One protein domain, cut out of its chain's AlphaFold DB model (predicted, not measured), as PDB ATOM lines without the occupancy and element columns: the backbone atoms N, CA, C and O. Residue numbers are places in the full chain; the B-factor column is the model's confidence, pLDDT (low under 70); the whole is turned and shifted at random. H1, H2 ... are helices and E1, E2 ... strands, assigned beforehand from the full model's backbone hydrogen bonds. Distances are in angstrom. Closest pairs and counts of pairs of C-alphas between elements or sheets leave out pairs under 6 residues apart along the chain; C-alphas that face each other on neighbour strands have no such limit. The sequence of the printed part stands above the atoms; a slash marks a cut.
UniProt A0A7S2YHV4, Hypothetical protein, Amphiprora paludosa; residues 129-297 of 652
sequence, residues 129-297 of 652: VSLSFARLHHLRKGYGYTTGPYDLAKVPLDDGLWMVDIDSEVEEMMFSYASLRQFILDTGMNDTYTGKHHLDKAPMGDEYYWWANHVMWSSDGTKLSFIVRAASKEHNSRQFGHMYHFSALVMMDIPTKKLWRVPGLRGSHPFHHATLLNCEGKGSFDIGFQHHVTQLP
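What this domain is: This is residues 129 to 297 of the 652 residues of the protein "Hypothetical protein" of Amphiprora paludosa (UniProt A0A7S2YHV4). A strongly twisted sheet of four strands, E3 E4 E5 E6, makes the middle, with H2 packed on one face and the hairpin E1 E2 pointing away from its start near E3 and H2. H1 packs at the E3 edge, toward one end of the longest axis, and a small sheet, E7 E8 E9, lies toward the other end, apart from the large sheet. The printed part has 169 residues, in order H1 E1 E2 H2 E3 E4 E5 E6 E7 E8 E9; the three sheets, E3 E4 E5 E6, E7 E8 E9 and E1 E2, are antiparallel. The class is mixed, helices and strands, with 73 residues in named elements, under half. It is compact, with a radius of gyration of the C-alphas of 15.8 A, and spans 45 by 41 by 27 A.

How they stand to each other: E3 (residues 209 to 217), E4 (223 to 231), E5 (246 to 253) and E6 (258 to 261) form a meander, each strand the antiparallel neighbour of the one before. N 213 and O 227 are 3.0 A apart, N 226 and O 250 2.9 A, and N 251 and O 260 2.8 A, within hydrogen-bond range. H2 (177 to 186) is on one face, giving two layers, helix and sheet; its closest C-alphas to E3 are Tyr 177 and Trp 210, 6.1 A. H1 (133 to 139) is on this sheet, over E3, at a height over the sheet of 8.6 A and slantwise to the strands at 50 degrees on the local plane. E1 (160 to 165) and E2 (171 to 176) form a hairpin, with N 163 and O 172 at 2.8 A; the closest C-alphas of E1 and E3 are Gly 160 and Trp 211, 7.4 A. E7 (275 to 280), E8 (283 to 287) and E9 (293 to 295) form a second meander, with N 278 and O 285 at 2.8 A and N 286 and O 294 at 2.8 A. E4 and E7 are only just apart, at 8.0 A. In H1 and H2 every O i to N i+4 pair is within hydrogen-bond range.

Where its parts are: H1 begins at C-alpha 133, (-15.337, -3.715, 3.979). E3 runs 24.9 A from C-alpha 209, (-24.908, -14.386, 1.911); E4 measures 26.7 A and E5 22.7 A. E1 measures 16.5 A, E7 16.3 A and H2 14.1 A. E9 ends at C-alpha 295, (-44.238, 7.620, 14.048).

The domain as a whole: The two C-alphas farthest apart are those of Pro 149 and Pro 297, 46.6 A. The printed part has no cut. The links H1 to E1, H2 to E3, E4 to E5 and E6 to E7 are long. Mean pLDDT of the printed part is 90.5; residues 236 to 243 are under 70.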
ATOM      1  N   VAL A 129     -16.619   0.127  16.462       98.31
ATOM      2  CA  VAL A 129     -17.112  -1.089  15.821       98.31
ATOM      3  C   VAL A 129     -16.481  -1.225  14.444       98.31
ATOM      4  O   VAL A 129     -16.400  -0.252  13.689       98.31
ATOM      5  N   SER A 130     -16.074  -2.446  14.115       98.50
ATOM      6  CA  SER A 130     -15.527  -2.848  12.826       98.50
ATOM      7  C   SER A 130     -16.378  -3.929  12.155       98.50
ATOM      8  O   SER A 130     -17.117  -4.668  12.812       98.50
ATOM      9  N   LEU A 131     -16.256  -4.012  10.830       97.69
ATOM     10  CA  LEU A 131     -16.810  -5.053   9.967       97.69
ATOM     11  C   LEU A 131     -15.946  -5.212   8.703       97.69
ATOM     12  O   LEU A 131     -15.083  -4.378   8.416       97.69
ATOM     13  N   SER A 132     -16.200  -6.254   7.909       96.38
ATOM     14  CA  SER A 132     -15.486  -6.490   6.646       96.38
ATOM     15  C   SER A 132     -15.947  -5.557   5.511       96.38
ATOM     16  O   SER A 132     -17.010  -5.740   4.910       96.38
ATOM     17  N   PHE A 133     -15.116  -4.570   5.157       96.81
ATOM     18  CA  PHE A 133     -15.337  -3.715   3.979       96.81
ATOM     19  C   PHE A 133     -15.190  -4.470   2.650       96.81
ATOM     20  O   PHE A 133     -15.828  -4.082   1.670       96.81
ATOM     21  N   ALA A 134     -14.413  -5.558   2.624       94.94
ATOM     22  CA  ALA A 134     -14.318  -6.465   1.480       94.94
ATOM     23  C   ALA A 134     -15.666  -7.150   1.216       94.94
ATOM     24  O   ALA A 134     -16.220  -7.070   0.121       94.94
ATOM     25  N   ARG A 135     -16.270  -7.722   2.264       94.81
ATOM     26  CA  ARG A 135     -17.622  -8.292   2.205       94.81
ATOM     27  C   ARG A 135     -18.651  -7.267   1.735       94.81
ATOM     28  O   ARG A 135     -19.495  -7.586   0.899       94.81
ATOM     29  N   LEU A 136     -18.585  -6.032   2.240       94.69
ATOM     30  CA  LEU A 136     -19.484  -4.968   1.789       94.69
ATOM     31  C   LEU A 136     -19.291  -4.600   0.320       94.69
ATOM     32  O   LEU A 136     -20.276  -4.274  -0.336       94.69
ATOM     33  N   HIS A 137     -18.076  -4.661  -0.219       93.06
ATOM     34  CA  HIS A 137     -17.838  -4.339  -1.624       93.06
ATOM     35  C   HIS A 137     -18.561  -5.323  -2.549       93.06
ATOM     36  O   HIS A 137     -19.263  -4.898  -3.469       93.06
ATOM     37  N   HIS A 138     -18.483  -6.616  -2.226       91.50
ATOM     38  CA  HIS A 138     -19.115  -7.691  -2.996       91.50
ATOM     39  C   HIS A 138     -20.628  -7.804  -2.764       91.50
ATOM     40  O   HIS A 138     -21.374  -8.078  -3.700       91.50
ATOM     41  N   LEU A 139     -21.129  -7.548  -1.550       92.75
ATOM     42  CA  LEU A 139     -22.561  -7.717  -1.224       92.75
ATOM     43  C   LEU A 139     -23.386  -6.431  -1.298       92.75
ATOM     44  O   LEU A 139     -24.604  -6.467  -1.492       92.75
ATOM     45  N   ARG A 140     -22.748  -5.269  -1.152       89.38
ATOM     46  CA  ARG A 140     -23.405  -3.958  -1.149       89.38
ATOM     47  C   ARG A 140     -22.502  -2.904  -1.786       89.38
ATOM     48  O   ARG A 140     -22.066  -1.946  -1.146       89.38
ATOM     49  N   LYS A 141     -22.281  -3.066  -3.088       87.12
ATOM     50  CA  LYS A 141     -21.459  -2.168  -3.902       87.12
ATOM     51  C   LYS A 141     -21.774  -0.686  -3.636       87.12
ATOM     52  O   LYS A 141     -22.943  -0.289  -3.579       87.12
ATOM     53  N   GLY A 142     -20.722   0.107  -3.430       88.31
ATOM     54  CA  GLY A 142     -20.789   1.496  -2.960       88.31
ATOM     55  C   GLY A 142     -20.637   1.685  -1.443       88.31
ATOM     56  O   GLY A 142     -20.358   2.801  -1.036       88.31
ATOM     57  N   TYR A 143     -20.767   0.636  -0.619       92.38
ATOM     58  CA  TYR A 143     -20.610   0.699   0.852       92.38
ATOM     59  C   TYR A 143     -19.381  -0.070   1.372       92.38
ATOM     60  O   TYR A 143     -19.092  -0.058   2.563       92.38
ATOM     61  N   GLY A 144     -18.656  -0.758   0.489       94.62
ATOM     62  CA  GLY A 144     -17.357  -1.364   0.784       94.62
ATOM     63  C   GLY A 144     -16.210  -0.614   0.118       94.62
ATOM     64  O   GLY A 144     -16.439   0.367  -0.589       94.62
ATOM     65  N   TYR A 145     -14.986  -1.088   0.317       95.94
ATOM     66  CA  TYR A 145     -13.803  -0.593  -0.393       95.94
ATOM     67  C   TYR A 145     -13.438  -1.557  -1.506       95.94
ATOM     68  O   TYR A 145     -13.574  -2.759  -1.322       95.94
ATOM     69  N   THR A 146     -12.973  -1.048  -2.644       93.31
ATOM     70  CA  THR A 146     -12.656  -1.886  -3.806       93.31
ATOM     71  C   THR A 146     -11.654  -2.981  -3.452       93.31
ATOM     72  O   THR A 146     -10.647  -2.715  -2.795       93.31
ATOM     73  N   THR A 147     -11.931  -4.211  -3.866       91.69
ATOM     74  CA  THR A 147     -11.127  -5.399  -3.546       91.69
ATOM     75  C   THR A 147     -10.838  -6.217  -4.789       91.69
ATOM     76  O   THR A 147     -11.573  -6.133  -5.773       91.69
ATOM     77  N   GLY A 148      -9.796  -7.044  -4.721       86.06
ATOM     78  CA  GLY A 148      -9.594  -8.114  -5.687       86.06
ATOM     79  C   GLY A 148     -10.634  -9.233  -5.520       86.06
ATOM     80  O   GLY A 148     -11.642  -9.067  -4.816       86.06
ATOM     81  N   PRO A 149     -10.393 -10.398  -6.147       82.44
ATOM     82  CA  PRO A 149     -11.145 -11.612  -5.853       82.44
ATOM     83  C   PRO A 149     -11.181 -11.877  -4.343       82.44
ATOM     84  O   PRO A 149     -10.190 -11.675  -3.642       82.44
ATOM     85  N   TYR A 150     -12.335 -12.305  -3.845       82.12
ATOM     86  CA  TYR A 150     -12.559 -12.549  -2.426       82.12
ATOM     87  C   TYR A 150     -13.443 -13.784  -2.290       82.12
ATOM     88  O   TYR A 150     -14.561 -13.789  -2.805       82.12
ATOM     89  N   ASP A 151     -12.935 -14.835  -1.643       87.12
ATOM     90  CA  ASP A 151     -13.740 -16.025  -1.375       87.12
ATOM     91  C   ASP A 151     -14.751 -15.708  -0.275       87.12
ATOM     92  O   ASP A 151     -14.434 -15.597   0.912       87.12
ATOM     93  N   LEU A 152     -15.980 -15.461  -0.704       92.38
ATOM     94  CA  LEU A 152     -17.014 -14.951   0.162       92.38
ATOM     95  C   LEU A 152     -17.813 -16.111   0.758       92.38
ATOM     96  O   LEU A 152     -18.735 -16.647   0.143       92.38
ATOM     97  N   ALA A 153     -17.520 -16.467   2.008       95.19
ATOM     98  CA  ALA A 153     -18.361 -17.401   2.754       95.19
ATOM     99  C   ALA A 153     -19.784 -16.836   2.904       95.19
ATOM    100  O   ALA A 153     -19.957 -15.642   3.125       95.19
ATOM    101  N   LYS A 154     -20.826 -17.667   2.831       95.19
ATOM    102  CA  LYS A 154     -22.226 -17.202   2.909       95.19
ATOM    103  C   LYS A 154     -22.649 -16.792   4.323       95.19
ATOM    104  O   LYS A 154     -23.198 -15.708   4.525       95.19
ATOM    105  N   VAL A 155     -22.334 -17.642   5.300       94.69
ATOM    106  CA  VAL A 155     -22.719 -17.495   6.711       94.69
ATOM    107  C   VAL A 155     -21.500 -17.786   7.605       94.69
ATOM    108  O   VAL A 155     -21.432 -18.843   8.228       94.69
ATOM    109  N   PRO A 156     -20.484 -16.909   7.619       96.06
ATOM    110  CA  PRO A 156     -19.244 -17.158   8.351       96.06
ATOM    111  C   PRO A 156     -19.438 -17.107   9.873       96.06
ATOM    112  O   PRO A 156     -20.279 -16.366  10.396       96.06
ATOM    113  N   LEU A 157     -18.616 -17.895  10.570       97.25
ATOM    114  CA  LEU A 157     -18.486 -17.905  12.032       97.25
ATOM    115  C   LEU A 157     -17.375 -16.964  12.519       97.25
ATOM    116  O   LEU A 157     -17.393 -16.546  13.671       97.25
ATOM    117  N   ASP A 158     -16.434 -16.642  11.639       95.56
ATOM    118  CA  ASP A 158     -15.199 -15.895  11.875       95.56
ATOM    119  C   ASP A 158     -15.244 -14.443  11.347       95.56
ATOM    120  O   ASP A 158     -14.315 -13.669  11.566       95.56
ATOM    121  N   ASP A 159     -16.345 -14.039  10.706       96.12
ATOM    122  CA  ASP A 159     -16.596 -12.675  10.222       96.12
ATOM    123  C   ASP A 159     -17.949 -12.158  10.736       96.12
ATOM    124  O   ASP A 159     -18.915 -12.914  10.901       96.12
ATOM    125  N   GLY A 160     -18.018 -10.857  11.008       97.25
ATOM    126  CA  GLY A 160     -19.139 -10.245  11.708       97.25
ATOM    127  C   GLY A 160     -18.853  -8.834  12.215       97.25
ATOM    128  O   GLY A 160     -18.087  -8.083  11.610       97.25
ATOM    129  N   LEU A 161     -19.497  -8.476  13.325       98.31
ATOM    130  CA  LEU A 161     -19.301  -7.205  14.018       98.31
ATOM    131  C   LEU A 161     -18.281  -7.375  15.142       98.31
ATOM    132  O   LEU A 161     -18.443  -8.229  16.017       98.31
ATOM    133  N   TRP A 162     -17.267  -6.518  15.135       98.31
ATOM    134  CA  TRP A 162     -16.173  -6.529  16.101       98.31
ATOM    135  C   TRP A 162     -16.155  -5.232  16.893       98.31
ATOM    136  O   TRP A 162     -16.331  -4.169  16.307       98.31
ATOM    137  N   MET A 163     -15.918  -5.314  18.193       98.19
ATOM    138  CA  MET A 163     -15.603  -4.171  19.039       98.19
ATOM    139  C   MET A 163     -14.088  -4.060  19.173       98.19
ATOM    140  O   MET A 163     -13.427  -5.066  19.420       98.19
ATOM    141  N   VAL A 164     -13.553  -2.855  19.021       98.56
ATOM    142  CA  VAL A 164     -12.134  -2.562  19.215       98.56
ATOM    143  C   VAL A 164     -11.997  -1.452  20.242       98.56
ATOM    144  O   VAL A 164     -12.584  -0.376  20.095       98.56
ATOM    145  N   ASP A 165     -11.227  -1.728  21.283       97.88
ATOM    146  CA  ASP A 165     -10.883  -0.763  22.317       97.88
ATOM    147  C   ASP A 165      -9.661   0.061  21.908       97.88
ATOM    148  O   ASP A 165      -8.623  -0.493  21.545       97.88
ATOM    149  N   ILE A 166      -9.785   1.393  21.914       96.81
ATOM    150  CA  ILE A 166      -8.723   2.263  21.395       96.81
ATOM    151  C   ILE A 166      -7.506   2.248  22.309       96.81
ATOM    152  O   ILE A 166      -6.389   2.303  21.802       96.81
ATOM    153  N   ASP A 167      -7.688   2.157  23.623       94.94
ATOM    154  CA  ASP A 167      -6.579   2.237  24.572       94.94
ATOM    155  C   ASP A 167      -5.833   0.904  24.650       94.94
ATOM    156  O   ASP A 167      -4.619   0.863  24.441       94.94
ATOM    157  N   SER A 168      -6.564  -0.187  24.886       96.62
ATOM    158  CA  SER A 168      -5.995  -1.526  25.079       96.62
ATOM    159  C   SER A 168      -5.733  -2.304  23.788       96.62
ATOM    160  O   SER A 168      -5.035  -3.313  23.839       96.62
ATOM    161  N   GLU A 169      -6.286  -1.863  22.651       95.94
ATOM    162  CA  GLU A 169      -6.217  -2.549  21.345       95.94
ATOM    163  C   GLU A 169      -6.876  -3.931  21.328       95.94
ATOM    164  O   GLU A 169      -6.710  -4.699  20.382       95.94
ATOM    165  N   VAL A 170      -7.655  -4.256  22.363       97.62
ATOM    166  CA  VAL A 170      -8.386  -5.517  22.429       97.62
ATOM    167  C   VAL A 170      -9.486  -5.523  21.374       97.62
ATOM    168  O   VAL A 170     -10.312  -4.610  21.301       97.62
ATOM    169  N   GLU A 171      -9.509  -6.592  20.582       97.88
ATOM    170  CA  GLU A 171     -10.524  -6.854  19.570       97.88
ATOM    171  C   GLU A 171     -11.429  -8.002  20.026       97.88
ATOM    172  O   GLU A 171     -10.978  -9.132  20.220       97.88
ATOM    173  N   GLU A 172     -12.724  -7.733  20.169       97.19
ATOM    174  CA  GLU A 172     -13.727  -8.723  20.563       97.19
ATOM    175  C   GLU A 172     -14.770  -8.875  19.452       97.19
ATOM    176  O   GLU A 172     -15.431  -7.907  19.071       97.19
ATOM    177  N   MET A 173     -14.975 -10.091  18.939       97.31
ATOM    178  CA  MET A 173     -16.118 -10.338  18.061       97.31
ATOM    179  C   MET A 173     -17.394 -10.330  18.901       97.31
ATOM    180  O   MET A 173     -17.599 -11.209  19.735       97.31
ATOM    181  N   MET A 174     -18.277  -9.368  18.648       96.25
ATOM    182  CA  MET A 174     -19.569  -9.316  19.328       96.25
ATOM    183  C   MET A 174     -20.532 -10.348  18.748       96.25
ATOM    184  O   MET A 174     -21.199 -11.065  19.487       96.25
ATOM    185  N   PHE A 175     -20.611 -10.399  17.415       97.31
ATOM    186  CA  PHE A 175     -21.526 -11.273  16.691       97.31
ATOM    187  C   PHE A 175     -20.928 -11.677  15.354       97.31
ATOM    188  O   PHE A 175     -20.612 -10.813  14.536       97.31
ATOM    189  N   SER A 176     -20.862 -12.979  15.094       98.19
ATOM    190  CA  SER A 176     -20.629 -13.506  13.749       98.19
ATOM    191  C   SER A 176     -21.877 -13.350  12.882       98.19
ATOM    192  O   SER A 176     -23.003 -13.286  13.397       98.19
ATOM    193  N   TYR A 177     -21.727 -13.365  11.558       97.81
ATOM    194  CA  TYR A 177     -22.890 -13.367  10.665       97.81
ATOM    195  C   TYR A 177     -23.771 -14.612  10.837       97.81
ATOM    196  O   TYR A 177     -24.987 -14.509  10.671       97.81
ATOM    197  N   ALA A 178     -23.204 -15.748  11.251       97.25
ATOM    198  CA  ALA A 178     -23.977 -16.915  11.673       97.25
ATOM    199  C   ALA A 178     -24.876 -16.626  12.884       97.25
ATOM    200  O   ALA A 178     -26.066 -16.940  12.851       97.25
ATOM    201  N   SER A 179     -24.343 -15.974  13.923       97.50
ATOM    202  CA  SER A 179     -25.133 -15.614  15.109       97.50
ATOM    203  C   SER A 179     -26.219 -14.577  14.800       97.50
ATOM    204  O   SER A 179     -27.344 -14.710  15.277       97.50
ATOM    205  N   LEU A 180     -25.931 -13.593  13.934       97.44
ATOM    206  CA  LEU A 180     -26.919 -12.602  13.496       97.44
ATOM    207  C   LEU A 180     -28.026 -13.234  12.649       97.44
ATOM    208  O   LEU A 180     -29.195 -12.897  12.838       97.44
ATOM    209  N   ARG A 181     -27.685 -14.163  11.745       96.44
ATOM    210  CA  ARG A 181     -28.676 -14.961  11.011       96.44
ATOM    211  C   ARG A 181     -29.577 -15.695  11.994       96.44
ATOM    212  O   ARG A 181     -30.789 -15.534  11.908       96.44
ATOM    213  N   GLN A 182     -28.998 -16.460  12.920       96.62
ATOM    214  CA  GLN A 182     -29.772 -17.252  13.873       96.62
ATOM    215  C   GLN A 182     -30.711 -16.368  14.699       96.62
ATOM    216  O   GLN A 182     -31.905 -16.639  14.753       96.62
ATOM    217  N   PHE A 183     -30.210 -15.243  15.217       96.44
ATOM    218  CA  PHE A 183     -31.028 -14.249  15.910       96.44
ATOM    219  C   PHE A 183     -32.231 -13.793  15.070       96.44
ATOM    220  O   PHE A 183     -33.358 -13.773  15.560       96.44
ATOM    221  N   ILE A 184     -32.022 -13.450  13.795       95.50
ATOM    222  CA  ILE A 184     -33.113 -13.041  12.904       95.50
ATOM    223  C   ILE A 184     -34.134 -14.172  12.710       95.50
ATOM    224  O   ILE A 184     -35.335 -13.898  12.732       95.50
ATOM    225  N   LEU A 185     -33.689 -15.419  12.541       93.50
ATOM    226  CA  LEU A 185     -34.589 -16.567  12.390       93.50
ATOM    227  C   LEU A 185     -35.421 -16.810  13.658       93.50
ATOM    228  O   LEU A 185     -36.627 -17.046  13.560       93.50
ATOM    229  N   ASP A 186     -34.808 -16.658  14.831       93.50
ATOM    230  CA  ASP A 186     -35.446 -16.883  16.131       93.50
ATOM    231  C   ASP A 186     -36.491 -15.807  16.482       93.50
ATOM    232  O   ASP A 186     -37.440 -16.085  17.213       93.50
ATOM    233  N   THR A 187     -36.369 -14.584  15.940       90.44
ATOM    234  CA  THR A 187     -37.345 -13.497  16.195       90.44
ATOM    235  C   THR A 187     -38.744 -13.773  15.634       90.44
ATOM    236  O   THR A 187     -39.716 -13.166  16.081       90.44
ATOM    237  N   GLY A 188     -38.878 -14.680  14.662       85.56
ATOM    238  CA  GLY A 188     -40.162 -15.001  14.041       85.56
ATOM    239  C   GLY A 188     -40.801 -13.827  13.278       85.56
ATOM    240  O   GLY A 188     -40.119 -12.965  12.717       85.56
ATOM    241  N   MET A 189     -42.138 -13.831  13.203       87.69
ATOM    242  CA  MET A 189     -42.923 -12.867  12.410       87.69
ATOM    243  C   MET A 189     -43.563 -11.745  13.237       87.69
ATOM    244  O   MET A 189     -43.993 -10.757  12.655       87.69
ATOM    245  N   ASN A 190     -43.617 -11.861  14.566       90.25
ATOM    246  CA  ASN A 190     -44.209 -10.852  15.444       90.25
ATOM    247  C   ASN A 190     -43.188 -10.407  16.485       90.25
ATOM    248  O   ASN A 190     -42.609 -11.244  17.173       90.25
ATOM    249  N   ASP A 191     -43.017  -9.099  16.626       92.06
ATOM    250  CA  ASP A 191     -42.168  -8.523  17.658       92.06
ATOM    251  C   ASP A 191     -42.837  -8.662  19.030       92.06
ATOM    252  O   ASP A 191     -43.973  -8.230  19.239       92.06
ATOM    253  N   THR A 192     -42.120  -9.254  19.981       90.31
ATOM    254  CA  THR A 192     -42.645  -9.564  21.318       90.31
ATOM    255  C   THR A 192     -42.817  -8.334  22.204       90.31
ATOM    256  O   THR A 192     -43.611  -8.380  23.142       90.31
ATOM    257  N   TYR A 193     -42.105  -7.241  21.920       91.00
ATOM    258  CA  TYR A 193     -42.123  -6.027  22.740       91.00
ATOM    259  C   TYR A 193     -43.249  -5.069  22.342       91.00
ATOM    260  O   TYR A 193     -43.912  -4.493  23.199       91.00
ATOM    261  N   THR A 194     -43.493  -4.912  21.040       89.56
ATOM    262  CA  THR A 194     -44.484  -3.968  20.499       89.56
ATOM    263  C   THR A 194     -45.751  -4.641  19.972       89.56
ATOM    264  O   THR A 194     -46.722  -3.948  19.668       89.56
ATOM    265  N   GLY A 195     -45.743  -5.967  19.794       89.06
ATOM    266  CA  GLY A 195     -46.829  -6.720  19.160       89.06
ATOM    267  C   GLY A 195     -46.971  -6.479  17.649       89.06
ATOM    268  O   GLY A 195     -47.913  -6.982  17.036       89.06
ATOM    269  N   LYS A 196     -46.071  -5.702  17.028       90.00
ATOM    270  CA  LYS A 196     -46.110  -5.401  15.590       90.00
ATOM    271  C   LYS A 196     -45.551  -6.563  14.764       90.00
ATOM    272  O   LYS A 196     -44.601  -7.231  15.160       90.00
ATOM    273  N   HIS A 197     -46.095  -6.755  13.568       87.00
ATOM    274  CA  HIS A 197     -45.646  -7.794  12.641       87.00
ATOM    275  C   HIS A 197     -44.401  -7.351  11.847       87.00
ATOM    276  O   HIS A 197     -44.373  -6.263  11.264       87.00
ATOM    277  N   HIS A 198     -43.391  -8.214  11.753       86.19
ATOM    278  CA  HIS A 198     -42.266  -8.060  10.834       86.19
ATOM    279  C   HIS A 198     -42.747  -8.308   9.400       86.19
ATOM    280  O   HIS A 198     -43.217  -9.391   9.059       86.19
ATOM    281  N   LEU A 199     -42.691  -7.297   8.537       76.62
ATOM    282  CA  LEU A 199     -43.178  -7.415   7.152       76.62
ATOM    283  C   LEU A 199     -42.161  -8.097   6.221       76.62
ATOM    284  O   LEU A 199     -42.496  -8.523   5.119       76.62
ATOM    285  N   ASP A 200     -40.914  -8.179   6.662       82.00
ATOM    286  CA  ASP A 200     -39.782  -8.791   5.990       82.00
ATOM    287  C   ASP A 200     -39.642 -10.270   6.388       82.00
ATOM    288  O   ASP A 200     -39.539 -10.620   7.565       82.00
ATOM    289  N   LYS A 201     -39.635 -11.158   5.385       86.25
ATOM    290  CA  LYS A 201     -39.455 -12.601   5.581       86.25
ATOM    291  C   LYS A 201     -37.971 -12.943   5.529       86.25
ATOM    292  O   LYS A 201     -37.331 -12.740   4.498       86.25
ATOM    293  N   ALA A 202     -37.442 -13.460   6.633       90.31
ATOM    294  CA  ALA A 202     -36.060 -13.907   6.691       90.31
ATOM    295  C   ALA A 202     -35.857 -15.157   5.812       90.31
ATOM    296  O   ALA A 202     -36.649 -16.100   5.907       90.31
ATOM    297  N   PRO A 203     -34.833 -15.183   4.943       91.94
ATOM    298  CA  PRO A 203     -34.529 -16.356   4.143       91.94
ATOM    299  C   PRO A 203     -33.949 -17.467   5.023       91.94
ATOM    300  O   PRO A 203     -33.057 -17.225   5.834       91.94
ATOM    301  N   MET A 204     -34.458 -18.687   4.845       87.94
ATOM    302  CA  MET A 204     -34.093 -19.845   5.672       87.94
ATOM    303  C   MET A 204     -32.923 -20.648   5.100       87.94
ATOM    304  O   MET A 204     -32.210 -21.290   5.861       87.94
ATOM    305  N   GLY A 205     -32.725 -20.624   3.781       88.06
ATOM    306  CA  GLY A 205     -31.737 -21.464   3.109       88.06
ATOM    307  C   GLY A 205     -30.279 -21.061   3.374       88.06
ATOM    308  O   GLY A 205     -29.980 -19.921   3.742       88.06
ATOM    309  N   ASP A 206     -29.360 -22.009   3.192       89.44
ATOM    310  CA  ASP A 206     -27.916 -21.806   3.378       89.44
ATOM    311  C   ASP A 206     -27.237 -21.201   2.133       89.44
ATOM    312  O   ASP A 206     -26.035 -20.939   2.125       89.44
ATOM    313  N   GLU A 207     -27.993 -20.951   1.061       92.12
ATOM    314  CA  GLU A 207     -27.522 -20.310  -0.164       92.12
ATOM    315  C   GLU A 207     -27.341 -18.792  -0.048       92.12
ATOM    316  O   GLU A 207     -26.755 -18.184  -0.945       92.12
ATOM    317  N   TYR A 208     -27.819 -18.180   1.036       95.00
ATOM    318  CA  TYR A 208     -27.805 -16.733   1.214       95.00
ATOM    319  C   TYR A 208     -26.522 -16.240   1.873       95.00
ATOM    320  O   TYR A 208     -26.123 -16.717   2.932       95.00
ATOM    321  N   TYR A 209     -25.932 -15.206   1.288       96.00
ATOM    322  CA  TYR A 209     -24.908 -14.386   1.911       96.00
ATOM    323  C   TYR A 209     -25.541 -13.454   2.936       96.00
ATOM    324  O   TYR A 209     -26.523 -12.782   2.616       96.00
ATOM    325  N   TRP A 210     -24.950 -13.371   4.127       96.88
ATOM    326  CA  TRP A 210     -25.369 -12.465   5.197       96.88
ATOM    327  C   TRP A 210     -24.301 -11.411   5.479       96.88
ATOM    328  O   TRP A 210     -23.097 -11.686   5.435       96.88
ATOM    329  N   TRP A 211     -24.758 -10.189   5.753       96.75
ATOM    330  CA  TRP A 211     -23.899  -9.081   6.155       96.75
ATOM    331  C   TRP A 211     -24.661  -8.049   6.986       96.75
ATOM    332  O   TRP A 211     -25.894  -8.030   7.015       96.75
ATOM    333  N   ALA A 212     -23.909  -7.162   7.633       96.31
ATOM    334  CA  ALA A 212     -24.426  -5.992   8.319       96.31
ATOM    335  C   ALA A 212     -23.817  -4.733   7.701       96.31
ATOM    336  O   ALA A 212     -22.682  -4.755   7.233       96.31
ATOM    337  N   ASN A 213     -24.562  -3.636   7.677       93.69
ATOM    338  CA  ASN A 213     -24.037  -2.324   7.313       93.69
ATOM    339  C   ASN A 213     -24.804  -1.219   8.055       93.69
ATOM    340  O   ASN A 213     -25.784  -1.508   8.738       93.69
ATOM    341  N   HIS A 214     -24.369   0.037   7.917       93.44
ATOM    342  CA  HIS A 214     -24.914   1.171   8.676       93.44
ATOM    343  C   HIS A 214     -24.813   0.983  10.194       93.44
ATOM    344  O   HIS A 214     -25.777   1.198  10.911       93.44
ATOM    345  N   VAL A 215     -23.660   0.548  10.701       95.75
ATOM    346  CA  VAL A 215     -23.447   0.536  12.149       95.75
ATOM    347  C   VAL A 215     -23.360   1.971  12.663       95.75
ATOM    348  O   VAL A 215     -22.634   2.777  12.083       95.75
ATOM    349  N   MET A 216     -24.084   2.273  13.737       94.88
ATOM    350  CA  MET A 216     -24.124   3.588  14.371       94.88
ATOM    351  C   MET A 216     -24.141   3.455  15.893       94.88
ATOM    352  O   MET A 216     -24.739   2.520  16.428       94.88
ATOM    353  N   TRP A 217     -23.509   4.410  16.575       94.12
ATOM    354  CA  TRP A 217     -23.496   4.519  18.033       94.12
ATOM    355  C   TRP A 217     -24.528   5.509  18.535       94.12
ATOM    356  O   TRP A 217     -24.704   6.588  17.967       94.12
ATOM    357  N   SER A 218     -25.146   5.170  19.663       93.19
ATOM    358  CA  SER A 218     -25.833   6.167  20.462       93.19
ATOM    359  C   SER A 218     -24.828   7.145  21.055       93.19
ATOM    360  O   SER A 218     -23.717   6.778  21.440       93.19
ATOM    361  N   SER A 219     -25.218   8.416  21.137       87.25
ATOM    362  CA  SER A 219     -24.323   9.474  21.638       87.25
ATOM    363  C   SER A 219     -23.926   9.305  23.114       87.25
ATOM    364  O   SER A 219     -22.901   9.831  23.533       87.25
ATOM    365  N   ASP A 220     -24.699   8.538  23.890       90.62
ATOM    366  CA  ASP A 220     -24.386   8.135  25.269       90.62
ATOM    367  C   ASP A 220     -23.589   6.814  25.347       90.62
ATOM    368  O   ASP A 220     -23.254   6.347  26.435       90.62
ATOM    369  N   GLY A 221     -23.302   6.181  24.205       93.56
ATOM    370  CA  GLY A 221     -22.580   4.916  24.111       93.56
ATOM    371  C   GLY A 221     -23.330   3.704  24.669       93.56
ATOM    372  O   GLY A 221     -22.722   2.654  24.863       93.56
ATOM    373  N   THR A 222     -24.621   3.780  24.988       94.69
ATOM    374  CA  THR A 222     -25.344   2.634  25.570       94.69
ATOM    375  C   THR A 222     -25.982   1.709  24.535       94.69
ATOM    376  O   THR A 222     -26.333   0.578  24.880       94.69
ATOM    377  N   LYS A 223     -26.124   2.152  23.283       96.06
ATOM    378  CA  LYS A 223     -26.774   1.413  22.199       96.06
ATOM    379  C   LYS A 223     -25.943   1.424  20.920       96.06
ATOM    380  O   LYS A 223     -25.225   2.377  20.618       96.06
ATOM    381  N   LEU A 224     -26.131   0.369  20.140       96.75
ATOM    382  CA  LEU A 224     -25.763   0.310  18.732       96.75
ATOM    383  C   LEU A 224     -27.007   0.076  17.889       96.75
ATOM    384  O   LEU A 224     -27.967  -0.548  18.339       96.75
ATOM    385  N   SER A 225     -26.962   0.514  16.642       97.12
ATOM    386  CA  SER A 225     -27.912   0.098  15.616       97.12
ATOM    387  C   SER A 225     -27.175  -0.274  14.346       97.12
ATOM    388  O   SER A 225     -26.118   0.282  14.059       97.12
ATOM    389  N   PHE A 226     -27.726  -1.213  13.591       97.06
ATOM    390  CA  PHE A 226     -27.199  -1.634  12.299       97.06
ATOM    391  C   PHE A 226     -28.293  -2.314  11.481       97.06
ATOM    392  O   PHE A 226     -29.313  -2.748  12.013       97.06
ATOM    393  N   ILE A 227     -28.085  -2.435  10.172       95.56
ATOM    394  CA  ILE A 227     -28.999  -3.163   9.293       95.56
ATOM    395  C   ILE A 227     -28.384  -4.506   8.937       95.56
ATOM    396  O   ILE A 227     -27.300  -4.553   8.359       95.56
ATOM    397  N   VAL A 228     -29.112  -5.583   9.221       96.06
ATOM    398  CA  VAL A 228     -28.780  -6.942   8.779       96.06
ATOM    399  C   VAL A 228     -29.458  -7.209   7.443       96.06
ATOM    400  O   VAL A 228     -30.640  -6.900   7.262       96.06
ATOM    401  N   ARG A 229     -28.719  -7.781   6.493       95.31
ATOM    402  CA  ARG A 229     -29.194  -8.057   5.133       95.31
ATOM    403  C   ARG A 229     -28.799  -9.452   4.677       95.31
ATOM    404  O   ARG A 229     -27.815 -10.013   5.158       95.31
ATOM    405  N   ALA A 230     -29.560  -9.970   3.713       95.56
ATOM    406  CA  ALA A 230     -29.225 -11.219   3.046       95.56
ATOM    407  C   ALA A 230     -29.557 -11.211   1.547       95.56
ATOM    408  O   ALA A 230     -30.534 -10.588   1.113       95.56
ATOM    409  N   ALA A 231     -28.762 -11.928   0.749       93.69
ATOM    410  CA  ALA A 231     -28.959 -12.089  -0.691       93.69
ATOM    411  C   ALA A 231     -28.451 -13.448  -1.181       93.69
ATOM    412  O   ALA A 231     -27.474 -13.957  -0.656       93.69
ATOM    413  N   SER A 232     -29.085 -14.032  -2.199       91.12
ATOM    414  CA  SER A 232     -28.647 -15.308  -2.793       91.12
ATOM    415  C   SER A 232     -27.492 -15.161  -3.794       91.12
ATOM    416  O   SER A 232     -26.980 -16.157  -4.298       91.12
ATOM    417  N   LYS A 233     -27.100 -13.922  -4.122       88.75
ATOM    418  CA  LYS A 233     -26.048 -13.591  -5.089       88.75
ATOM    419  C   LYS A 233     -25.279 -12.354  -4.641       88.75
ATOM    420  O   LYS A 233     -25.860 -11.462  -4.021       88.75
ATOM    421  N   GLU A 234     -24.014 -12.287  -5.032       85.94
ATOM    422  CA  GLU A 234     -23.191 -11.078  -4.948       85.94
ATOM    423  C   GLU A 234     -23.713  -9.962  -5.860       85.94
ATOM    424  O   GLU A 234     -24.343 -10.211  -6.889       85.94
ATOM    425  N   HIS A 235     -23.439  -8.716  -5.488       77.62
ATOM    426  CA  HIS A 235     -23.977  -7.525  -6.129       77.62
ATOM    427  C   HIS A 235     -23.357  -7.264  -7.512       77.62
ATOM    428  O   HIS A 235     -22.198  -6.873  -7.633       77.62
ATOM    429  N   ASN A 236     -24.156  -7.362  -8.579       65.38
ATOM    430  CA  ASN A 236     -23.703  -7.057  -9.941       65.38
ATOM    431  C   ASN A 236     -23.805  -5.548 -10.251       65.38
ATOM    432  O   ASN A 236     -24.836  -4.919 -10.020       65.38
ATOM    433  N   SER A 237     -22.751  -4.959 -10.828       55.50
ATOM    434  CA  SER A 237     -22.683  -3.534 -11.197       55.50
ATOM    435  C   SER A 237     -23.630  -3.107 -12.327       55.50
ATOM    436  O   SER A 237     -23.864  -1.909 -12.482       55.50
ATOM    437  N   ARG A 238     -24.178  -4.049 -13.110       49.47
ATOM    438  CA  ARG A 238     -25.063  -3.772 -14.261       49.47
ATOM    439  C   ARG A 238     -26.554  -3.690 -13.918       49.47
ATOM    440  O   ARG A 238     -27.352  -3.394 -14.803       49.47
ATOM    441  N   GLN A 239     -26.950  -3.983 -12.679       50.88
ATOM    442  CA  GLN A 239     -28.357  -4.000 -12.275       50.88
ATOM    443  C   GLN A 239     -28.719  -2.753 -11.462       50.88
ATOM    444  O   GLN A 239     -27.994  -2.342 -10.557       50.88
ATOM    445  N   PHE A 240     -29.854  -2.140 -11.800       43.00
ATOM    446  CA  PHE A 240     -30.408  -0.996 -11.080       43.00
ATOM    447  C   PHE A 240     -31.232  -1.481  -9.878       43.00
ATOM    448  O   PHE A 240     -32.186  -2.234 -10.054       43.00
ATOM    449  N   GLY A 241     -30.902  -1.016  -8.666       53.94
ATOM    450  CA  GLY A 241     -31.735  -1.190  -7.468       53.94
ATOM    451  C   GLY A 241     -31.078  -1.935  -6.300       53.94
ATOM    452  O   GLY A 241     -29.903  -2.292  -6.323       53.94
ATOM    453  N   HIS A 242     -31.851  -2.123  -5.230       59.53
ATOM    454  CA  HIS A 242     -31.442  -2.851  -4.031       59.53
ATOM    455  C   HIS A 242     -31.472  -4.369  -4.272       59.53
ATOM    456  O   HIS A 242     -32.540  -4.964  -4.345       59.53
ATOM    457  N   MET A 243     -30.300  -5.001  -4.368       68.31
ATOM    458  CA  MET A 243     -30.154  -6.421  -4.717       68.31
ATOM    459  C   MET A 243     -30.130  -7.368  -3.496       68.31
ATOM    460  O   MET A 243     -29.342  -8.307  -3.440       68.31
ATOM    461  N   TYR A 244     -30.962  -7.113  -2.484       81.06
ATOM    462  CA  TYR A 244     -31.069  -7.965  -1.294       81.06
ATOM    463  C   TYR A 244     -32.476  -8.550  -1.151       81.06
ATOM    464  O   TYR A 244     -33.471  -7.904  -1.461       81.06
ATOM    465  N   HIS A 245     -32.545  -9.787  -0.661       88.31
ATOM    466  CA  HIS A 245     -33.796 -10.507  -0.397       88.31
ATOM    467  C   HIS A 245     -34.355 -10.171   0.989       88.31
ATOM    468  O   HIS A 245     -35.546 -10.333   1.239       88.31
ATOM    469  N   PHE A 246     -33.488  -9.694   1.884       92.75
ATOM    470  CA  PHE A 246     -33.818  -9.400   3.267       92.75
ATOM    471  C   PHE A 246     -33.098  -8.151   3.763       92.75
ATOM    472  O   PHE A 246     -31.963  -7.878   3.366       92.75
ATOM    473  N   SER A 247     -33.771  -7.400   4.633       93.25
ATOM    474  CA  SER A 247     -33.233  -6.212   5.285       93.25
ATOM    475  C   SER A 247     -34.027  -5.915   6.548       93.25
ATOM    476  O   SER A 247     -35.217  -5.617   6.443       93.25
ATOM    477  N   ALA A 248     -33.350  -5.892   7.691       94.25
ATOM    478  CA  ALA A 248     -33.942  -5.564   8.983       94.25
ATOM    479  C   ALA A 248     -33.043  -4.619   9.780       94.25
ATOM    480  O   ALA A 248     -31.836  -4.849   9.885       94.25
ATOM    481  N   LEU A 249     -33.638  -3.574  10.356       95.44
ATOM    482  CA  LEU A 249     -32.986  -2.741  11.359       95.44
ATOM    483  C   LEU A 249     -32.896  -3.503  12.686       95.44
ATOM    484  O   LEU A 249     -33.885  -4.058  13.170       95.44
ATOM    485  N   VAL A 250     -31.709  -3.518  13.278       96.56
ATOM    486  CA  VAL A 250     -31.423  -4.149  14.565       96.56
ATOM    487  C   VAL A 250     -30.825  -3.102  15.490       96.56
ATOM    488  O   VAL A 250     -29.949  -2.340  15.088       96.56
ATOM    489  N   MET A 251     -31.296  -3.075  16.731       97.19
ATOM    490  CA  MET A 251     -30.655  -2.360  17.826       97.19
ATOM    491  C   MET A 251     -30.001  -3.352  18.782       97.19
ATOM    492  O   MET A 251     -30.474  -4.475  18.951       97.19
ATOM    493  N   MET A 252     -28.942  -2.917  19.447       96.44
ATOM    494  CA  MET A 252     -28.251  -3.659  20.490       96.44
ATOM    495  C   MET A 252     -28.134  -2.790  21.733       96.44
ATOM    496  O   MET A 252     -27.755  -1.621  21.645       96.44
ATOM    497  N   ASP A 253     -28.399  -3.379  22.891       95.94
ATOM    498  CA  ASP A 253     -27.997  -2.816  24.173       95.94
ATOM    499  C   ASP A 253     -26.581  -3.272  24.525       95.94
ATOM    500  O   ASP A 253     -26.323  -4.469  24.652       95.94
ATOM    501  N   ILE A 254     -25.655  -2.323  24.658       94.94
ATOM    502  CA  ILE A 254     -24.234  -2.627  24.863       94.94
ATOM    503  C   ILE A 254     -23.972  -3.312  26.210       94.94
ATOM    504  O   ILE A 254     -23.320  -4.356  26.201       94.94
ATOM    505  N   PRO A 255     -24.472  -2.804  27.359       92.75
ATOM    506  CA  PRO A 255     -24.218  -3.440  28.652       92.75
ATOM    507  C   PRO A 255     -24.704  -4.890  28.733       92.75
ATOM    508  O   PRO A 255     -24.016  -5.733  29.303       92.75
ATOM    509  N   THR A 256     -25.877  -5.193  28.167       94.88
ATOM    510  CA  THR A 256     -26.475  -6.538  28.252       94.88
ATOM    511  C   THR A 256     -26.180  -7.431  27.048       94.88
ATOM    512  O   THR A 256     -26.520  -8.613  27.077       94.88
ATOM    513  N   LYS A 257     -25.590  -6.879  25.981       92.19
ATOM    514  CA  LYS A 257     -25.398  -7.516  24.667       92.19
ATOM    515  C   LYS A 257     -26.691  -8.050  24.028       92.19
ATOM    516  O   LYS A 257     -26.644  -8.898  23.139       92.19
ATOM    517  N   LYS A 258     -27.863  -7.563  24.453       95.44
ATOM    518  CA  LYS A 258     -29.154  -7.994  23.901       95.44
ATOM    519  C   LYS A 258     -29.422  -7.330  22.559       95.44
ATOM    520  O   LYS A 258     -29.294  -6.115  22.432       95.44
ATOM    521  N   LEU A 259     -29.867  -8.127  21.593       97.31
ATOM    522  CA  LEU A 259     -30.323  -7.663  20.287       97.31
ATOM    523  C   LEU A 259     -31.845  -7.485  20.263       97.31
ATOM    524  O   LEU A 259     -32.593  -8.218  20.914       97.31
ATOM    525  N   TRP A 260     -32.303  -6.526  19.468       96.62
ATOM    526  CA  TRP A 260     -33.711  -6.302  19.173       96.62
ATOM    527  C   TRP A 260     -33.894  -5.980  17.692       96.62
ATOM    528  O   TRP A 260     -33.310  -5.028  17.174       96.62
ATOM    529  N   ARG A 261     -34.707  -6.782  17.001       95.19
ATOM    530  CA  ARG A 261     -35.094  -6.545  15.611       95.19
ATOM    531  C   ARG A 261     -36.231  -5.534  15.609       95.19
ATOM    532  O   ARG A 261     -37.330  -5.841  16.056       95.19
ATOM    533  N   VAL A 262     -35.981  -4.336  15.094       94.44
ATOM    534  CA  VAL A 262     -36.996  -3.282  15.059       94.44
ATOM    535  C   VAL A 262     -38.078  -3.667  14.037       94.44
ATOM    536  O   VAL A 262     -37.757  -3.973  12.882       94.44
ATOM    537  N   PRO A 263     -39.368  -3.684  14.414       91.31
ATOM    538  CA  PRO A 263     -40.421  -4.191  13.545       91.31
ATOM    539  C   PRO A 263     -40.673  -3.293  12.334       91.31
ATOM    540  O   PRO A 263     -41.172  -2.175  12.446       91.31
ATOM    541  N   GLY A 264     -40.385  -3.832  11.147       86.31
ATOM    542  CA  GLY A 264     -40.822  -3.279   9.871       86.31
ATOM    543  C   GLY A 264     -40.037  -2.069   9.360       86.31
ATOM    544  O   GLY A 264     -40.461  -1.519   8.347       86.31
ATOM    545  N   LEU A 265     -38.927  -1.676   9.990       89.75
ATOM    546  CA  LEU A 265     -38.106  -0.526   9.583       89.75
ATOM    547  C   LEU A 265     -36.731  -0.970   9.056       89.75
ATOM    548  O   LEU A 265     -36.204  -2.006   9.469       89.75
ATOM    549  N   ARG A 266     -36.164  -0.215   8.104       86.75
ATOM    550  CA  ARG A 266     -34.919  -0.574   7.391       86.75
ATOM    551  C   ARG A 266     -34.151   0.585   6.723       86.75
ATOM    552  O   ARG A 266     -33.212   0.307   5.973       86.75
ATOM    553  N   GLY A 267     -34.557   1.840   6.912       85.19
ATOM    554  CA  GLY A 267     -33.906   3.021   6.318       85.19
ATOM    555  C   GLY A 267     -32.860   3.704   7.201       85.19
ATOM    556  O   GLY A 267     -32.286   3.075   8.090       85.19
ATOM    557  N   SER A 268     -32.594   4.988   6.933       84.50
ATOM    558  CA  SER A 268     -31.632   5.819   7.681       84.50
ATOM    559  C   SER A 268     -31.985   5.841   9.165       84.50
ATOM    560  O   SER A 268     -33.166   5.880   9.494       84.50
ATOM    561  N   HIS A 269     -30.997   5.767  10.060       88.50
ATOM    562  CA  HIS A 269     -31.272   5.634  11.491       88.50
ATOM    563  C   HIS A 269     -30.252   6.333  12.416       88.50
ATOM    564  O   HIS A 269     -29.519   5.661  13.136       88.50
ATOM    565  N   PRO A 270     -30.136   7.672  12.413       89.81
ATOM    566  CA  PRO A 270     -29.267   8.342  13.369       89.81
ATOM    567  C   PRO A 270     -29.761   8.261  14.808       89.81
ATOM    568  O   PRO A 270     -30.957   8.276  15.082       89.81
ATOM    569  N   PHE A 271     -28.823   8.259  15.751       88.75
ATOM    570  CA  PHE A 271     -29.147   8.383  17.165       88.75
ATOM    571  C   PHE A 271     -29.278   9.838  17.612       88.75
ATOM    572  O   PHE A 271     -28.559  10.728  17.157       88.75
ATOM    573  N   HIS A 272     -30.141  10.037  18.603       83.12
ATOM    574  CA  HIS A 272     -30.179  11.207  19.466       83.12
ATOM    575  C   HIS A 272     -30.278  10.727  20.919       83.12
ATOM    576  O   HIS A 272     -31.270  10.115  21.310       83.12
ATOM    577  N   HIS A 273     -29.229  10.954  21.718       82.50
ATOM    578  CA  HIS A 273     -29.042  10.244  22.993       82.50
ATOM    579  C   HIS A 273     -29.100   8.729  22.776       82.50
ATOM    580  O   HIS A 273     -28.363   8.241  21.917       82.50
ATOM    581  N   ALA A 274     -29.945   8.020  23.525       84.94
ATOM    582  CA  ALA A 274     -30.182   6.582  23.405       84.94
ATOM    583  C   ALA A 274     -31.329   6.230  22.441       84.94
ATOM    584  O   ALA A 274     -31.576   5.046  22.198       84.94
ATOM    585  N   THR A 275     -32.044   7.231  21.919       88.25
ATOM    586  CA  THR A 275     -33.212   7.025  21.063       88.25
ATOM    587  C   THR A 275     -32.805   7.085  19.599       88.25
ATOM    588  O   THR A 275     -31.992   7.918  19.187       88.25
ATOM    589  N   LEU A 276     -33.335   6.156  18.812       92.56
ATOM    590  CA  LEU A 276     -33.002   6.020  17.405       92.56
ATOM    591  C   LEU A 276     -34.063   6.736  16.569       92.56
ATOM    592  O   LEU A 276     -35.224   6.330  16.546       92.56
ATOM    593  N   LEU A 277     -33.653   7.783  15.861       91.56
ATOM    594  CA  LEU A 277     -34.468   8.422  14.841       91.56
ATOM    595  C   LEU A 277     -34.334   7.597  13.568       91.56
ATOM    596  O   LEU A 277     -33.231   7.467  13.064       91.56
ATOM    597  N   ASN A 278     -35.417   7.063  13.017       92.06
ATOM    598  CA  ASN A 278     -35.418   6.425  11.704       92.06
ATOM    599  C   ASN A 278     -36.126   7.310  10.682       92.06
ATOM    600  O   ASN A 278     -37.171   7.869  10.992       92.06
ATOM    601  N   CYS A 279     -35.585   7.406   9.471       88.94
ATOM    602  CA  CYS A 279     -36.206   8.092   8.342       88.94
ATOM    603  C   CYS A 279     -36.143   7.186   7.118       88.94
ATOM    604  O   CYS A 279     -35.073   6.724   6.713       88.94
ATOM    605  N   GLU A 280     -37.314   6.876   6.567       86.88
ATOM    606  CA  GLU A 280     -37.447   6.009   5.405       86.88
ATOM    607  C   GLU A 280     -38.724   6.313   4.619       86.88
ATOM    608  O   GLU A 280     -39.565   7.108   5.036       86.88
ATOM    609  N   GLY A 281     -38.934   5.633   3.490       83.69
ATOM    610  CA  GLY A 281     -40.128   5.834   2.658       83.69
ATOM    611  C   GLY A 281     -41.479   5.641   3.371       83.69
ATOM    612  O   GLY A 281     -42.498   6.088   2.853       83.69
ATOM    613  N   LYS A 282     -41.521   5.009   4.554       86.56
ATOM    614  CA  LYS A 282     -42.734   4.876   5.386       86.56
ATOM    615  C   LYS A 282     -43.019   6.105   6.251       86.56
ATOM    616  O   LYS A 282     -44.156   6.293   6.677       86.56
ATOM    617  N   GLY A 283     -42.018   6.945   6.478       88.94
ATOM    618  CA  GLY A 283     -42.073   8.103   7.357       88.94
ATOM    619  C   GLY A 283     -40.849   8.182   8.257       88.94
ATOM    620  O   GLY A 283     -39.858   7.483   8.036       88.94
ATOM    621  N   SER A 284     -40.942   9.029   9.276       89.56
ATOM    622  CA  SER A 284     -39.949   9.111  10.341       89.56
ATOM    623  C   SER A 284     -40.478   8.522  11.641       89.56
ATOM    624  O   SER A 284     -41.679   8.566  11.916       89.56
ATOM    625  N   PHE A 285     -39.586   7.931  12.430       91.69
ATOM    626  CA  PHE A 285     -39.932   7.223  13.656       91.69
ATOM    627  C   PHE A 285     -38.932   7.529  14.761       91.69
ATOM    628  O   PHE A 285     -37.733   7.568  14.511       91.69
ATOM    629  N   ASP A 286     -39.438   7.680  15.976       91.69
ATOM    630  CA  ASP A 286     -38.650   7.703  17.200       91.69
ATOM    631  C   ASP A 286     -38.723   6.325  17.866       91.69
ATOM    632  O   ASP A 286     -39.817   5.774  18.065       91.69
ATOM    633  N   ILE A 287     -37.564   5.720  18.118       93.69
ATOM    634  CA  ILE A 287     -37.451   4.311  18.495       93.69
ATOM    635  C   ILE A 287     -36.655   4.170  19.794       93.69
ATOM    636  O   ILE A 287     -35.438   4.368  19.836       93.69
ATOM    637  N   GLY A 288     -37.351   3.746  20.847       93.19
ATOM    638  CA  GLY A 288     -36.756   3.317  22.110       93.19
ATOM    639  C   GLY A 288     -36.529   1.806  22.127       93.19
ATOM    640  O   GLY A 288     -37.446   1.040  21.823       93.19
ATOM    641  N   PHE A 289     -35.325   1.372  22.512       94.12
ATOM    642  CA  PHE A 289     -34.947  -0.046  22.573       94.12
ATOM    643  C   PHE A 289     -35.965  -0.882  23.366       94.12
ATOM    644  O   PHE A 289     -36.191  -0.607  24.542       94.12
ATOM    645  N   GLN A 290     -36.556  -1.899  22.725       92.19
ATOM    646  CA  GLN A 290     -37.539  -2.822  23.320       92.19
ATOM    647  C   GLN A 290     -38.744  -2.127  23.974       92.19
ATOM    648  O   GLN A 290     -39.375  -2.680  24.872       92.19
ATOM    649  N   HIS A 291     -39.062  -0.907  23.538       86.38
ATOM    650  CA  HIS A 291     -40.106  -0.097  24.148       86.38
ATOM    651  C   HIS A 291     -41.094   0.418  23.102       86.38
ATOM    652  O   HIS A 291     -42.110  -0.220  22.842       86.38
ATOM    653  N   HIS A 292     -40.835   1.581  22.504       82.81
ATOM    654  CA  HIS A 292     -41.770   2.240  21.593       82.81
ATOM    655  C   HIS A 292     -41.160   2.442  20.205       82.81
ATOM    656  O   HIS A 292     -39.968   2.700  20.067       82.81
ATOM    657  N   VAL A 293     -42.013   2.330  19.186       90.94
ATOM    658  CA  VAL A 293     -41.744   2.731  17.798       90.94
ATOM    659  C   VAL A 293     -42.846   3.711  17.418       90.94
ATOM    660  O   VAL A 293     -43.946   3.290  17.026       90.94
ATOM    661  N   THR A 294     -42.564   4.996  17.597       90.44
ATOM    662  CA  THR A 294     -43.531   6.088  17.463       90.44
ATOM    663  C   THR A 294     -43.311   6.793  16.138       90.44
ATOM    664  O   THR A 294     -42.218   7.277  15.878       90.44
ATOM    665  N   GLN A 295     -44.334   6.855  15.288       89.69
ATOM    666  CA  GLN A 295     -44.238   7.620  14.048       89.69
ATOM    667  C   GLN A 295     -44.271   9.117  14.359       89.69
ATOM    668  O   GLN A 295     -45.163   9.582  15.067       89.69
ATOM    669  N   LEU A 296     -43.317   9.862  13.810       87.19
ATOM    670  CA  LEU A 296     -43.254  11.309  13.935       87.19
ATOM    671  C   LEU A 296     -44.151  11.980  12.876       87.19
ATOM    672  O   LEU A 296     -44.336  11.444  11.777       87.19
ATOM    673  N   PRO A 297     -44.734  13.153  13.178       82.44
ATOM    674  CA  PRO A 297     -45.771  13.755  12.338       82.44
ATOM    675  C   PRO A 297     -45.245  14.367  11.027       82.44
ATOM    676  O   PRO A 297     -46.028  14.569  10.095       82.44
TER     677      PRO A 297